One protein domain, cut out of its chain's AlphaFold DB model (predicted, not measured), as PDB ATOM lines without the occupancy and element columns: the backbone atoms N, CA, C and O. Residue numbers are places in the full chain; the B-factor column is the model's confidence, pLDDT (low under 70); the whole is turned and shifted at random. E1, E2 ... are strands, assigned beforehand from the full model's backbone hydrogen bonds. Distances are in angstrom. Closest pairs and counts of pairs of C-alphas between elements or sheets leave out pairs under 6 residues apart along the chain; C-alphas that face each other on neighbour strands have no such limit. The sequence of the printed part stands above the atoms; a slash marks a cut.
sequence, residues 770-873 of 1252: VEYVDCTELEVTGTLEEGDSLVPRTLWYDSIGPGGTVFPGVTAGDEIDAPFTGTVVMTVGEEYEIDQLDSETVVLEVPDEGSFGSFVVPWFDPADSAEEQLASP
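Overview. This is residues 770 to 873 of the 1252 residues of an uncharacterized protein of Natrarchaeobius halalkaliphilus (UniProt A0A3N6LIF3). The domain is a sandwich of two sheets face to face: a larger, twisted sheet of five strands, E1, E2, E5, E7 and E6, and a smaller one of three, E4, E3 and E8. The inner strands E2, E5 and E7 of the larger sheet face E3 and E8, while the short hairpin partner E4 lies farthest from the middle of the domain. The printed part has 104 residues with no named helix and eight named strands, E1 to E8 along the chain, and its class is all strand. The larger sheet, in the order E1, E2, E5, E7, E6, is mixed, and the smaller, in the order E4, E3, E8, is antiparallel. The whole is compact, with a radius of gyration of the C-alphas of 13.3 A and spans of 43 by 29 by 22 A.

Arrangement. In the larger sheet E1, residues 770 to 772, is an edge strand and forms a hairpin with E2, residues 777 to 784; N 771 and O 779 are 2.9 A apart, within hydrogen-bond range. E2 is antiparallel to E5, residues 820 to 829, with N 780 and O 824 2.8 A apart. E2 bends by 55 degrees at residue 781 and E5 by 51 degrees at residue 823, and the C-alphas of these two residues face each other at 4.5 A. E5 is parallel to E7, residues 841 to 847, at 25 degrees between their directions, with N 827 and O 844 2.9 A apart. E7 forms a hairpin with the other edge strand, E6, residues 833 to 838, with N 843 and O 835 2.9 A apart. In the smaller sheet E3, residues 789 to 798, is the inner strand. Its pairing is staggered: it pairs with E8, residues 854 to 860, over residues 790 to 796, and with E4, residues 801 to 803, over residues 796 to 798. E3 and E8 are antiparallel, with N 793 and O 857 3.0 A apart; E3 and E4 form a hairpin, with N 803 and O 796 2.9 A apart. Residues 789 to 790 of E3 also pair, antiparallel, with residues 810 to 811. Between the sheets, the closest C-alphas of E5 and E8 are those of Val 828 and Val 856, 6.6 A apart. The closest of E2 and E8 are those of Glu 777 and Val 856, 7.0 A apart, and the closest of E3 and E7 are those of Pro 792 and Val 846, 7.7 A apart. E6 is apart from E3, E4 and E8. The two sheets' best planes are 23 degrees apart.

Along the chain. E1 begins at C-alpha 770, at (40.073, 24.847, 144.770). E2 is 20.2 A long from first to last C-alpha, and E3, 28.6 A, begins at C-alpha 789, at (29.182, 14.130, 145.189). E4 is 6.8 A long and E5 24.4 A. E6 measures 15.2 A, E7 20.0 A and E8 19.5 A, ending at C-alpha 860, at (32.382, 15.436, 140.366).

Size, cuts and confidence. The two C-alphas farthest apart are those of Ile 800 and Pro 819, at 42.8 A, while those of Val 770 and Pro 873 are 9.6 A apart. The link from E4 to E5, residues 804 to 819, is long; the link from E7 to E8 is short but not tight, and the other links are tight. Residues 861 to 873 hold no named element. The printed part has no cut. The mean pLDDT of the printed part is 82.6, and residues 862 to 869 are under 70.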
ATOM      1  N   VAL A 770      38.991  25.819 144.540       86.75
ATOM      2  CA  VAL A 770      40.073  24.847 144.770       86.75
ATOM      3  C   VAL A 770      41.409  25.573 144.942       86.75
ATOM      4  O   VAL A 770      41.838  26.288 144.030       86.75
ATOM      5  N   GLU A 771      42.090  25.359 146.068       89.62
ATOM      6  CA  GLU A 771      43.474  25.789 146.309       89.62
ATOM      7  C   GLU A 771      44.358  24.545 146.506       89.62
ATOM      8  O   GLU A 771      44.156  23.763 147.428       89.62
ATOM      9  N   TYR A 772      45.324  24.330 145.607       88.94
ATOM     10  CA  TYR A 772      46.336  23.279 145.764       88.94
ATOM     11  C   TYR A 772      47.376  23.745 146.789       88.94
ATOM     12  O   TYR A 772      47.964  24.817 146.610       88.94
ATOM     13  N   VAL A 773      47.609  22.950 147.836       88.19
ATOM     14  CA  VAL A 773      48.646  23.218 148.845       88.19
ATOM     15  C   VAL A 773      49.999  22.756 148.304       88.19
ATOM     16  O   VAL A 773      50.964  23.527 148.298       88.19
ATOM     17  N   ASP A 774      50.025  21.543 147.753       87.31
ATOM     18  CA  ASP A 774      51.068  21.027 146.873       87.31
ATOM     19  C   ASP A 774      50.457  20.056 145.836       87.31
ATOM     20  O   ASP A 774      49.395  20.343 145.284       87.31
ATOM     21  N   CYS A 775      51.145  18.969 145.490       87.12
ATOM     22  CA  CYS A 775      50.658  17.946 144.562       87.12
ATOM     23  C   CYS A 775      49.957  16.785 145.287       87.12
ATOM     24  O   CYS A 775      49.079  16.133 144.720       87.12
ATOM     25  N   THR A 776      50.333  16.544 146.541       89.88
ATOM     26  CA  THR A 776      49.734  15.532 147.407       89.88
ATOM     27  C   THR A 776      48.526  16.065 148.174       89.88
ATOM     28  O   THR A 776      47.618  15.283 148.406       89.88
ATOM     29  N   GLU A 777      48.462  17.364 148.499       91.88
ATOM     30  CA  GLU A 777      47.380  17.984 149.292       91.88
ATOM     31  C   GLU A 777      46.683  19.155 148.555       91.88
ATOM     32  O   GLU A 777      47.339  20.055 148.011       91.88
ATOM     33  N   LEU A 778      45.343  19.187 148.567       93.62
ATOM     34  CA  LEU A 778      44.516  20.305 148.081       93.62
ATOM     35  C   LEU A 778      43.272  20.555 148.949       93.62
ATOM     36  O   LEU A 778      42.738  19.641 149.570       93.62
ATOM     37  N   GLU A 779      42.774  21.793 148.943       93.00
ATOM     38  CA  GLU A 779      41.559  22.227 149.645       93.00
ATOM     39  C   GLU A 779      40.461  22.624 148.636       93.00
ATOM     40  O   GLU A 779      40.682  23.462 147.758       93.00
ATOM     41  N   VAL A 780      39.251  22.072 148.778       90.94
ATOM     42  CA  VAL A 780      38.036  22.483 148.050       90.94
ATOM     43  C   VAL A 780      37.108  23.222 149.014       90.94
ATOM     44  O   VAL A 780      36.677  22.668 150.019       90.94
ATOM     45  N   THR A 781      36.781  24.479 148.719       88.69
ATOM     46  CA  THR A 781      36.022  25.373 149.614       88.69
ATOM     47  C   THR A 781      34.727  25.866 148.973       88.69
ATOM     48  O   THR A 781      34.723  26.293 147.816       88.69
ATOM     49  N   GLY A 782      33.625  25.850 149.727       84.75
ATOM     50  CA  GLY A 782      32.332  26.391 149.288       84.75
ATOM     51  C   GLY A 782      31.134  25.674 149.908       84.75
ATOM     52  O   GLY A 782      31.201  25.238 151.057       84.75
ATOM     53  N   THR A 783      30.044  25.581 149.145       82.25
ATOM     54  CA  THR A 783      28.794  24.908 149.531       82.25
ATOM     55  C   THR A 783      28.504  23.750 148.573       82.25
ATOM     56  O   THR A 783      28.690  23.913 147.367       82.25
ATOM     57  N   LEU A 784      28.040  22.622 149.114       81.50
ATOM     58  CA  LEU A 784      27.530  21.452 148.393       81.50
ATOM     59  C   LEU A 784      26.044  21.277 148.753       81.50
ATOM     60  O   LEU A 784      25.692  21.301 149.937       81.50
ATOM     61  N   GLU A 785      25.167  21.160 147.756       83.12
ATOM     62  CA  GLU A 785      23.725  20.938 147.950       83.12
ATOM     63  C   GLU A 785      23.394  19.435 148.070       83.12
ATOM     64  O   GLU A 785      24.232  18.575 147.811       83.12
ATOM     65  N   GLU A 786      22.172  19.103 148.497       80.56
ATOM     66  CA  GLU A 786      21.711  17.718 148.691       80.56
ATOM     67  C   GLU A 786      21.852  16.887 147.393       80.56
ATOM     68  O   GLU A 786      21.150  17.128 146.407       80.56
ATOM     69  N   GLY A 787      22.769  15.914 147.399       77.94
ATOM     70  CA  GLY A 787      23.134  15.072 146.255       77.94
ATOM     71  C   GLY A 787      24.372  15.508 145.452       77.94
ATOM     72  O   GLY A 787      24.640  14.901 144.415       77.94
ATOM     73  N   ASP A 788      25.129  16.526 145.882       84.00
ATOM     74  CA  ASP A 788      26.426  16.874 145.277       84.00
ATOM     75  C   ASP A 788      27.546  15.937 145.781       84.00
ATOM     76  O   ASP A 788      27.947  16.020 146.945       84.00
ATOM     77  N   SER A 789      28.088  15.082 144.898       84.50
ATOM     78  CA  SER A 789      29.182  14.130 145.189       84.50
ATOM     79  C   SER A 789      30.553  14.610 144.687       84.50
ATOM     80  O   SER A 789      30.798  14.687 143.478       84.50
ATOM     81  N   LEU A 790      31.476  14.871 145.614       87.94
ATOM     82  CA  LEU A 790      32.844  15.332 145.363       87.94
ATOM     83  C   LEU A 790      33.846  14.172 145.511       87.94
ATOM     84  O   LEU A 790      34.109  13.729 146.628       87.94
ATOM     85  N   VAL A 791      34.436  13.700 144.405       88.38
ATOM     86  CA  VAL A 791      35.321  12.516 144.387       88.38
ATOM     87  C   VAL A 791      36.799  12.878 144.140       88.38
ATOM     88  O   VAL A 791      37.100  13.651 143.220       88.38
ATOM     89  N   PRO A 792      37.751  12.335 144.924       89.94
ATOM     90  CA  PRO A 792      39.176  12.444 144.654       89.94
ATOM     91  C   PRO A 792      39.615  11.432 143.590       89.94
ATOM     92  O   PRO A 792      39.194  10.273 143.557       89.94
ATOM     93  N   ARG A 793      40.528  11.866 142.722       88.50
ATOM     94  CA  ARG A 793      41.213  11.010 141.753       88.50
ATOM     95  C   ARG A 793      42.720  11.138 141.931       88.50
ATOM     96  O   ARG A 793      43.235  12.253 141.880       88.50
ATOM     97  N   THR A 794      43.430  10.024 142.059       88.88
ATOM     98  CA  THR A 794      44.899  10.002 142.008       88.88
ATOM     99  C   THR A 794      45.396   9.812 140.574       88.88
ATOM    100  O   THR A 794      44.708   9.265 139.704       88.88
ATOM    101  N   LEU A 795      46.606  10.296 140.306       86.31
ATOM    102  CA  LEU A 795      47.358  10.095 139.070       86.31
ATOM    103  C   LEU A 795      48.819   9.824 139.447       86.31
ATOM    104  O   LEU A 795      49.388  10.561 140.251       86.31
ATOM    105  N   TRP A 796      49.419   8.779 138.876       86.69
ATOM    106  CA  TRP A 796      50.754   8.301 139.262       86.69
ATOM    107  C   TRP A 796      51.535   7.712 138.082       86.69
ATOM    108  O   TRP A 796      50.976   7.515 136.999       86.69
ATOM    109  N   TYR A 797      52.805   7.368 138.307       81.50
ATOM    110  CA  TYR A 797      53.576   6.459 137.452       81.50
ATOM    111  C   TYR A 797      53.940   5.174 138.206       81.50
ATOM    112  O   TYR A 797      54.265   5.195 139.393       81.50
ATOM    113  N   ASP A 798      53.895   4.051 137.494       80.81
ATOM    114  CA  ASP A 798      54.376   2.737 137.927       80.81
ATOM    115  C   ASP A 798      55.356   2.174 136.876       80.81
ATOM    116  O   ASP A 798      55.448   2.700 135.770       80.81
ATOM    117  N   SER A 799      56.082   1.106 137.207       73.94
ATOM    118  CA  SER A 799      57.126   0.394 136.444       73.94
ATOM    119  C   SER A 799      56.874   0.139 134.941       73.94
ATOM    120  O   SER A 799      57.826  -0.139 134.203       73.94
ATOM    121  N   ILE A 800      55.626   0.258 134.469       72.12
ATOM    122  CA  ILE A 800      55.179   0.075 133.074       72.12
ATOM    123  C   ILE A 800      54.713   1.403 132.418       72.12
ATOM    124  O   ILE A 800      54.762   1.547 131.189       72.12
ATOM    125  N   GLY A 801      54.262   2.392 133.197       76.62
ATOM    126  CA  GLY A 801      53.727   3.667 132.702       76.62
ATOM    127  C   GLY A 801      52.742   4.359 133.664       76.62
ATOM    128  O   GLY A 801      52.662   3.994 134.836       76.62
ATOM    129  N   PRO A 802      51.992   5.376 133.193       82.12
ATOM    130  CA  PRO A 802      51.087   6.168 134.030       82.12
ATOM    131  C   PRO A 802      49.772   5.448 134.379       82.12
ATOM    132  O   PRO A 802      49.137   4.844 133.509       82.12
ATOM    133  N   GLY A 803      49.340   5.587 135.636       82.06
ATOM    134  CA  GLY A 803      48.087   5.064 136.195       82.06
ATOM    135  C   GLY A 803      47.126   6.158 136.692       82.06
ATOM    136  O   GLY A 803      47.339   7.348 136.446       82.06
ATOM    137  N   GLY A 804      46.037   5.761 137.363       85.88
ATOM    138  CA  GLY A 804      45.105   6.714 137.981       85.88
ATOM    139  C   GLY A 804      43.706   6.182 138.316       85.88
ATOM    140  O   GLY A 804      42.885   5.999 137.406       85.88
ATOM    141  N   THR A 805      43.418   6.058 139.612       85.06
ATOM    142  CA  THR A 805      42.155   5.605 140.225       85.06
ATOM    143  C   THR A 805      41.250   6.781 140.573       85.06
ATOM    144  O   THR A 805      41.721   7.855 140.942       85.06
ATOM    145  N   VAL A 806      39.936   6.575 140.470       84.88
ATOM    146  CA  VAL A 806      38.924   7.418 141.125       84.88
ATOM    147  C   VAL A 806      38.480   6.672 142.378       84.88
ATOM    148  O   VAL A 806      38.045   5.525 142.268       84.88
ATOM    149  N   PHE A 807      38.615   7.302 143.539       86.06
ATOM    150  CA  PHE A 807      38.153   6.752 144.812       86.06
ATOM    151  C   PHE A 807      36.695   7.164 145.077       86.06
ATOM    152  O   PHE A 807      36.181   8.062 144.399       86.06
ATOM    153  N   PRO A 808      36.011   6.544 146.059       85.44
ATOM    154  CA  PRO A 808      34.807   7.129 146.637       85.44
ATOM    155  C   PRO A 808      35.097   8.542 147.174       85.44
ATOM    156  O   PRO A 808      36.251   8.939 147.334       85.44
ATOM    157  N   GLY A 809      34.044   9.324 147.384       85.31
ATOM    158  CA  GLY A 809      34.147  10.739 147.735       85.31
ATOM    159  C   GLY A 809      33.332  11.096 148.966       85.31
ATOM    160  O   GLY A 809      33.076  10.251 149.815       85.31
ATOM    161  N   VAL A 810      32.894  12.351 149.026       88.81
ATOM    162  CA  VAL A 810      31.840  12.789 149.951       88.81
ATOM    163  C   VAL A 810      30.650  13.338 149.177       88.81
ATOM    164  O   VAL A 810      30.810  14.183 148.294       88.81
ATOM    165  N   THR A 811      29.458  12.874 149.530       89.06
ATOM    166  CA  THR A 811      28.168  13.322 149.011       89.06
ATOM    167  C   THR A 811      27.421  14.061 150.107       89.06
ATOM    168  O   THR A 811      27.192  13.537 151.199       89.06
ATOM    169  N   ALA A 812      27.024  15.301 149.828       84.00
ATOM    170  CA  ALA A 812      26.202  16.058 150.762       84.00
ATOM    171  C   ALA A 812      24.798  15.441 150.848       84.00
ATOM    172  O   ALA A 812      24.022  15.501 149.896       84.00
ATOM    173  N   GLY A 813      24.477  14.859 152.003       79.88
ATOM    174  CA  GLY A 813      23.254  14.097 152.266       79.88
ATOM    175  C   GLY A 813      23.518  12.657 152.712       79.88
ATOM    176  O   GLY A 813      22.688  12.112 153.436       79.88
ATOM    177  N   ASP A 814      24.673  12.089 152.346       85.44
ATOM    178  CA  ASP A 814      25.085  10.728 152.707       85.44
ATOM    179  C   ASP A 814      26.276  10.763 153.688       85.44
ATOM    180  O   ASP A 814      26.080  10.585 154.890       85.44
ATOM    181  N   GLU A 815      27.504  11.051 153.230       85.00
ATOM    182  CA  GLU A 815      28.690  11.103 154.105       85.00
ATOM    183  C   GLU A 815      28.822  12.412 154.912       85.00
ATOM    184  O   GLU A 815      29.529  12.442 155.922       85.00
ATOM    185  N   ILE A 816      28.182  13.511 154.482       84.06
ATOM    186  CA  ILE A 816      28.271  14.837 155.134       84.06
ATOM    187  C   ILE A 816      26.908  15.554 155.182       84.06
ATOM    188  O   ILE A 816      26.112  15.442 154.251       84.06
ATOM    189  N   ASP A 817      26.646  16.331 156.244       80.50
ATOM    190  CA  ASP A 817      25.386  17.076 156.447       80.50
ATOM    191  C   ASP A 817      25.032  17.976 155.243       80.50
ATOM    192  O   ASP A 817      25.799  18.875 154.895       80.50
ATOM    193  N   ALA A 818      23.845  17.805 154.647       78.50
ATOM    194  CA  ALA A 818      23.347  18.673 153.574       78.50
ATOM    195  C   ALA A 818      22.538  19.883 154.100       78.50
ATOM    196  O   ALA A 818      21.687  19.713 154.978       78.50
ATOM    197  N   PRO A 819      22.695  21.092 153.520       77.62
ATOM    198  CA  PRO A 819      23.747  21.496 152.587       77.62
ATOM    199  C   PRO A 819      25.068  21.759 153.328       77.62
ATOM    200  O   PRO A 819      25.134  22.614 154.219       77.62
ATOM    201  N   PHE A 820      26.143  21.077 152.930       82.31
ATOM    202  CA  PHE A 820      27.452  21.264 153.555       82.31
ATOM    203  C   PHE A 820      28.017  22.623 153.145       82.31
ATOM    204  O   PHE A 820      27.952  22.997 151.977       82.31
ATOM    205  N   THR A 821      28.585  23.383 154.081       85.12
ATOM    206  CA  THR A 821      29.321  24.618 153.766       85.12
ATOM    207  C   THR A 821      30.602  24.662 154.580       85.12
ATOM    208  O   THR A 821      30.559  24.825 155.797       85.12
ATOM    209  N   GLY A 822      31.739  24.524 153.905       85.31
ATOM    210  CA  GLY A 822      33.020  24.315 154.566       85.31
ATOM    211  C   GLY A 822      34.168  24.046 153.598       85.31
ATOM    212  O   GLY A 822      34.180  24.536 152.464       85.31
ATOM    213  N   THR A 823      35.136  23.274 154.084       90.81
ATOM    214  CA  THR A 823      36.354  22.864 153.380       90.81
ATOM    215  C   THR A 823      36.410  21.345 153.306       90.81
ATOM    216  O   THR A 823      36.299  20.681 154.335       90.81
ATOM    217  N   VAL A 824      36.620  20.803 152.110       92.12
ATOM    218  CA  VAL A 824      36.973  19.401 151.894       92.12
ATOM    219  C   VAL A 824      38.434  19.350 151.462       92.12
ATOM    220  O   VAL A 824      38.783  19.802 150.372       92.12
ATOM    221  N   VAL A 825      39.297  18.851 152.340       93.31
ATOM    222  CA  VAL A 825      40.711  18.598 152.055       93.31
ATOM    223  C   VAL A 825      40.818  17.234 151.378       93.31
ATOM    224  O   VAL A 825      40.193  16.278 151.827       93.31
ATOM    225  N   MET A 826      41.607  17.129 150.315       94.12
ATOM    226  CA  MET A 826      41.991  15.856 149.702       94.12
ATOM    227  C   MET A 826      43.507  15.718 149.817       94.12
ATOM    228  O   MET A 826      44.225  16.606 149.354       94.12
ATOM    229  N   THR A 827      43.988  14.633 150.421       93.19
ATOM    230  CA  THR A 827      45.420  14.366 150.613       93.19
ATOM    231  C   THR A 827      45.798  12.946 150.199       93.19
ATOM    232  O   THR A 827      45.027  12.014 150.395       93.19
ATOM    233  N   VAL A 828      46.992  12.767 149.638       89.12
ATOM    234  CA  VAL A 828      47.603  11.444 149.435       89.12
ATOM    235  C   VAL A 828      48.274  10.988 150.738       89.12
ATOM    236  O   VAL A 828      48.959  11.788 151.379       89.12
ATOM    237  N   GLY A 829      48.102   9.721 151.120       83.12
ATOM    238  CA  GLY A 829      48.636   9.150 152.360       83.12
ATOM    239  C   GLY A 829      48.762   7.620 152.352       83.12
ATOM    240  O   GLY A 829      49.072   7.035 151.311       83.12
ATOM    241  N   GLU A 830      48.613   6.969 153.514       75.69
ATOM    242  CA  GLU A 830      48.920   5.528 153.670       75.69
ATOM    243  C   GLU A 830      47.713   4.604 153.394       75.69
ATOM    244  O   GLU A 830      47.914   3.480 152.927       75.69
ATOM    245  N   GLU A 831      46.475   5.059 153.616       81.94
ATOM    246  CA  GLU A 831      45.242   4.299 153.334       81.94
ATOM    247  C   GLU A 831      44.084   5.199 152.841       81.94
ATOM    248  O   GLU A 831      44.303   6.365 152.517       81.94
ATOM    249  N   TYR A 832      42.874   4.648 152.667       89.25
ATOM    250  CA  TYR A 832      41.683   5.420 152.279       89.25
ATOM    251  C   TYR A 832      40.820   5.707 153.513       89.25
ATOM    252  O   TYR A 832      40.258   4.775 154.088       89.25
ATOM    253  N   GLU A 833      40.683   6.977 153.899       88.31
ATOM    254  CA  GLU A 833      39.926   7.395 155.087       88.31
ATOM    255  C   GLU A 833      39.162   8.708 154.828       88.31
ATOM    256  O   GLU A 833      39.674   9.615 154.169       88.31
ATOM    257  N   ILE A 834      37.935   8.824 155.353       88.75
ATOM    258  CA  ILE A 834      37.165  10.080 155.391       88.75
ATOM    259  C   ILE A 834      37.040  10.511 156.856       88.75
ATOM    260  O   ILE A 834      36.360   9.850 157.639       88.75
ATOM    261  N   ASP A 835      37.657  11.636 157.218       88.00
ATOM    262  CA  ASP A 835      37.752  12.116 158.599       88.00
ATOM    263  C   ASP A 835      37.118  13.518 158.742       88.00
ATOM    264  O   ASP A 835      37.647  14.534 158.274       88.00
ATOM    265  N   GLN A 836      35.935  13.596 159.369       86.31
ATOM    266  CA  GLN A 836      35.256  14.870 159.640       86.31
ATOM    267  C   GLN A 836      35.830  15.521 160.907       86.31
ATOM    268  O   GLN A 836      35.376  15.284 162.031       86.31
ATOM    269  N   LEU A 837      36.820  16.396 160.716       83.50
ATOM    270  CA  LEU A 837      37.513  17.092 161.803       83.50
ATOM    271  C   LEU A 837      36.608  18.070 162.572       83.50
ATOM    272  O   LEU A 837      36.714  18.175 163.800       83.50
ATOM    273  N   ASP A 838      35.735  18.800 161.868       84.75
ATOM    274  CA  ASP A 838      34.651  19.595 162.450       84.75
ATOM    275  C   ASP A 838      33.529  19.892 161.434       84.75
ATOM    276  O   ASP A 838      33.588  19.506 160.273       84.75
ATOM    277  N   SER A 839      32.478  20.591 161.876       79.75
ATOM    278  CA  SER A 839      31.297  20.917 161.060       79.75
ATOM    279  C   SER A 839      31.561  21.856 159.873       79.75
ATOM    280  O   SER A 839      30.632  22.159 159.133       79.75
ATOM    281  N   GLU A 840      32.779  22.383 159.727       84.12
ATOM    282  CA  GLU A 840      33.201  23.225 158.600       84.12
ATOM    283  C   GLU A 840      34.388  22.583 157.835       84.12
ATOM    284  O   GLU A 840      34.882  23.188 156.881       84.12
ATOM    285  N   THR A 841      34.849  21.377 158.221       88.00
ATOM    286  CA  THR A 841      36.101  20.762 157.730       88.00
ATOM    287  C   THR A 841      36.035  19.230 157.650       88.00
ATOM    288  O   THR A 841      35.889  18.552 158.669       88.00
ATOM    289  N   VAL A 842      36.250  18.678 156.454       91.69
ATOM    290  CA  VAL A 842      36.365  17.231 156.184       91.69
ATOM    291  C   VAL A 842      37.687  16.951 155.473       91.69
ATOM    292  O   VAL A 842      38.116  17.760 154.651       91.69
ATOM    293  N   VAL A 843      38.329  15.825 155.771       92.00
ATOM    294  CA  VAL A 843      39.528  15.333 155.076       92.00
ATOM    295  C   VAL A 843      39.197  14.013 154.385       92.00
ATOM    296  O   VAL A 843      38.581  13.149 154.998       92.00
ATOM    297  N   LEU A 844      39.615  13.853 153.129       91.38
ATOM    298  CA  LEU A 844      39.758  12.553 152.478       91.38
ATOM    299  C   LEU A 844      41.249  12.257 152.318       91.38
ATOM    300  O   LEU A 844      41.934  12.963 151.571       91.38
ATOM    301  N   GLU A 845      41.737  11.224 152.996       91.19
ATOM    302  CA  GLU A 845      43.023  10.607 152.679       91.19
ATOM    303  C   GLU A 845      42.800   9.528 151.607       91.19
ATOM    304  O   GLU A 845      41.842   8.755 151.674       91.19
ATOM    305  N   VAL A 846      43.649   9.514 150.579       90.75
ATOM    306  CA  VAL A 846      43.667   8.493 149.521       90.75
ATOM    307  C   VAL A 846      45.050   7.836 149.461       90.75
ATOM    308  O   VAL A 846      46.055   8.543 149.557       90.75
ATOM    309  N   PRO A 847      45.151   6.510 149.275       86.62
ATOM    310  CA  PRO A 847      46.433   5.817 149.322       86.62
ATOM    311  C   PRO A 847      47.338   6.191 148.142       86.62
ATOM    312  O   PRO A 847      46.873   6.395 147.015       86.62
ATOM    313  N   ASP A 848      48.649   6.219 148.384       85.19
ATOM    314  CA  ASP A 848      49.643   6.319 147.314       85.19
ATOM    315  C   ASP A 848      49.766   4.987 146.545       85.19
ATOM    316  O   ASP A 848      50.460   4.057 146.959       85.19
ATOM    317  N   GLU A 849      49.080   4.892 145.403       79.94
ATOM    318  CA  GLU A 849      49.145   3.737 144.491       79.94
ATOM    319  C   GLU A 849      50.366   3.771 143.544       79.94
ATOM    320  O   GLU A 849      50.532   2.886 142.699       79.94
ATOM    321  N   GLY A 850      51.219   4.795 143.644       79.50
ATOM    322  CA  GLY A 850      52.311   5.053 142.713       79.50
ATOM    323  C   GLY A 850      53.662   4.527 143.177       79.50
ATOM    324  O   GLY A 850      54.231   5.031 144.141       79.50
ATOM    325  N   SER A 851      54.277   3.627 142.403       80.31
ATOM    326  CA  SER A 851      55.683   3.231 142.616       80.31
ATOM    327  C   SER A 851      56.656   4.421 142.539       80.31
ATOM    328  O   SER A 851      57.714   4.380 143.161       80.31
ATOM    329  N   PHE A 852      56.295   5.490 141.818       77.19
ATOM    330  CA  PHE A 852      57.028   6.766 141.773       77.19
ATOM    331  C   PHE A 852      56.261   7.931 142.439       77.19
ATOM    332  O   PHE A 852      56.575   9.096 142.203       77.19
ATOM    333  N   GLY A 853      55.268   7.615 143.275       77.88
ATOM    334  CA  GLY A 853      54.386   8.564 143.954       77.88
ATOM    335  C   GLY A 853      53.147   8.975 143.150       77.88
ATOM    336  O   GLY A 853      53.113   8.904 141.915       77.88
ATOM    337  N   SER A 854      52.125   9.435 143.872       87.00
ATOM    338  CA  SER A 854      50.836   9.899 143.340       87.00
ATOM    339  C   SER A 854      50.599  11.390 143.592       87.00
ATOM    340  O   SER A 854      51.041  11.945 144.595       87.00
ATOM    341  N   PHE A 855      49.819  12.036 142.721       88.56
ATOM    342  CA  PHE A 855      49.228  13.354 142.978       88.56
ATOM    343  C   PHE A 855      47.700  13.310 142.849       88.56
ATOM    344  O   PHE A 855      47.163  12.537 142.050       88.56
ATOM    345  N   VAL A 856      46.991  14.129 143.632       89.75
ATOM    346  CA  VAL A 856      45.518  14.119 143.717       89.75
ATOM    347  C   VAL A 856      44.888  15.264 142.916       89.75
ATOM    348  O   VAL A 856      45.444  16.357 142.814       89.75
ATOM    349  N   VAL A 857      43.725  15.014 142.307       88.62
ATOM    350  CA  VAL A 857      42.935  16.003 141.554       88.62
ATOM    351  C   VAL A 857      41.424  15.812 141.799       88.62
ATOM    352  O   VAL A 857      40.960  14.671 141.838       88.62
ATOM    353  N   PRO A 858      40.624  16.891 141.930       88.12
ATOM    354  CA  PRO A 858      39.214  16.794 142.305       88.12
ATOM    355  C   PRO A 858      38.285  16.635 141.090       88.12
ATOM    356  O   PRO A 858      38.474  17.270 140.042       88.12
ATOM    357  N   TRP A 859      37.234  15.834 141.257       84.19
ATOM    358  CA  TRP A 859      36.195  15.557 140.262       84.19
ATOM    359  C   TRP A 859      34.790  15.618 140.884       84.19
ATOM    360  O   TRP A 859      34.627  15.500 142.096       84.19
ATOM    361  N   PHE A 860      33.773  15.765 140.033       76.75
ATOM    362  CA  PHE A 860      32.382  15.436 140.366       76.75
ATOM    363  C   PHE A 860      32.019  14.046 139.828       76.75
ATOM    364  O   PHE A 860      32.501  13.653 138.758       76.75
ATOM    365  N   ASP A 861      31.137  13.330 140.527       70.69
ATOM    366  CA  ASP A 861      30.529  12.099 140.005       70.69
ATOM    367  C   ASP A 861      29.343  12.413 139.055       70.69
ATOM    368  O   ASP A 861      28.608  13.373 139.305       70.69
ATOM    369  N   PRO A 862      29.113  11.669 137.945       55.78
ATOM    370  CA  PRO A 862      29.866  10.523 137.423       55.78
ATOM    371  C   PRO A 862      31.198  10.895 136.756       55.78
ATOM    372  O   PRO A 862      31.232  11.503 135.678       55.78
ATOM    373  N   ALA A 863      32.304  10.406 137.327       53.72
ATOM    374  CA  ALA A 863      33.674  10.717 136.889       53.72
ATOM    375  C   ALA A 863      34.055  10.200 135.475       53.72
ATOM    376  O   ALA A 863      35.108  10.554 134.938       53.72
ATOM    377  N   ASP A 864      33.179   9.422 134.824       51.06
ATOM    378  CA  ASP A 864      33.244   9.061 133.394       51.06
ATOM    379  C   ASP A 864      33.203  10.293 132.452       51.06
ATOM    380  O   ASP A 864      33.507  10.193 131.255       51.06
ATOM    381  N   SER A 865      32.805  11.466 132.962       50.28
ATOM    382  CA  SER A 865      32.745  12.713 132.200       50.28
ATOM    383  C   SER A 865      34.098  13.430 132.108       50.28
ATOM    384  O   SER A 865      34.603  14.033 133.057       50.28
ATOM    385  N   ALA A 866      34.653  13.467 130.894       44.25
ATOM    386  CA  ALA A 866      35.861  14.232 130.571       44.25
ATOM    387  C   ALA A 866      35.635  15.760 130.443       44.25
ATOM    388  O   ALA A 866      36.526  16.462 129.961       44.25
ATOM    389  N   GLU A 867      34.458  16.283 130.814       48.38
ATOM    390  CA  GLU A 867      34.161  17.727 130.842       48.38
ATOM    391  C   GLU A 867      33.984  18.285 132.280       48.38
ATOM    392  O   GLU A 867      33.763  19.487 132.416       48.38
ATOM    393  N   GLU A 868      34.151  17.462 133.335       58.28
ATOM    394  CA  GLU A 868      33.832  17.794 134.747       58.28
ATOM    395  C   GLU A 868      34.979  17.539 135.772       58.28
ATOM    396  O   GLU A 868      34.734  17.287 136.950       58.28
ATOM    397  N   GLN A 869      36.251  17.694 135.365       65.88
ATOM    398  CA  GLN A 869      37.342  17.940 136.331       65.88
ATOM    399  C   GLN A 869      37.165  19.339 136.947       65.88
ATOM    400  O   GLN A 869      37.082  20.323 136.208       65.88
ATOM    401  N   LEU A 870      37.169  19.443 138.279       70.06
ATOM    402  CA  LEU A 870      36.935  20.705 138.998       70.06
ATOM    403  C   LEU A 870      38.079  21.712 138.816       70.06
ATOM    404  O   LEU A 870      37.854  22.879 138.494       70.06
ATOM    405  N   ALA A 871      39.317  21.246 138.983       77.81
ATOM    406  CA  ALA A 871      40.524  22.020 138.727       77.81
ATOM    407  C   ALA A 871      41.674  21.104 138.291       77.81
ATOM    408  O   ALA A 871      41.835  20.005 138.816       77.81
ATOM    409  N   SER A 872      42.515  21.583 137.376       80.44
ATOM    410  CA  SER A 872      43.823  20.977 137.095       80.44
ATOM    411  C   SER A 872      44.902  21.634 137.975       80.44
ATOM    412  O   SER A 872      44.758  22.826 138.273       80.44
ATOM    413  N   PRO A 873      45.995  20.934 138.335       82.12
ATOM    414  CA  PRO A 873      47.112  21.538 139.059       82.12
ATOM    415  C   PRO A 873      47.697  22.769 138.331       82.12
ATOM    416  O   PRO A 873      47.746  22.785 137.093       82.12
TER     417      PRO A 873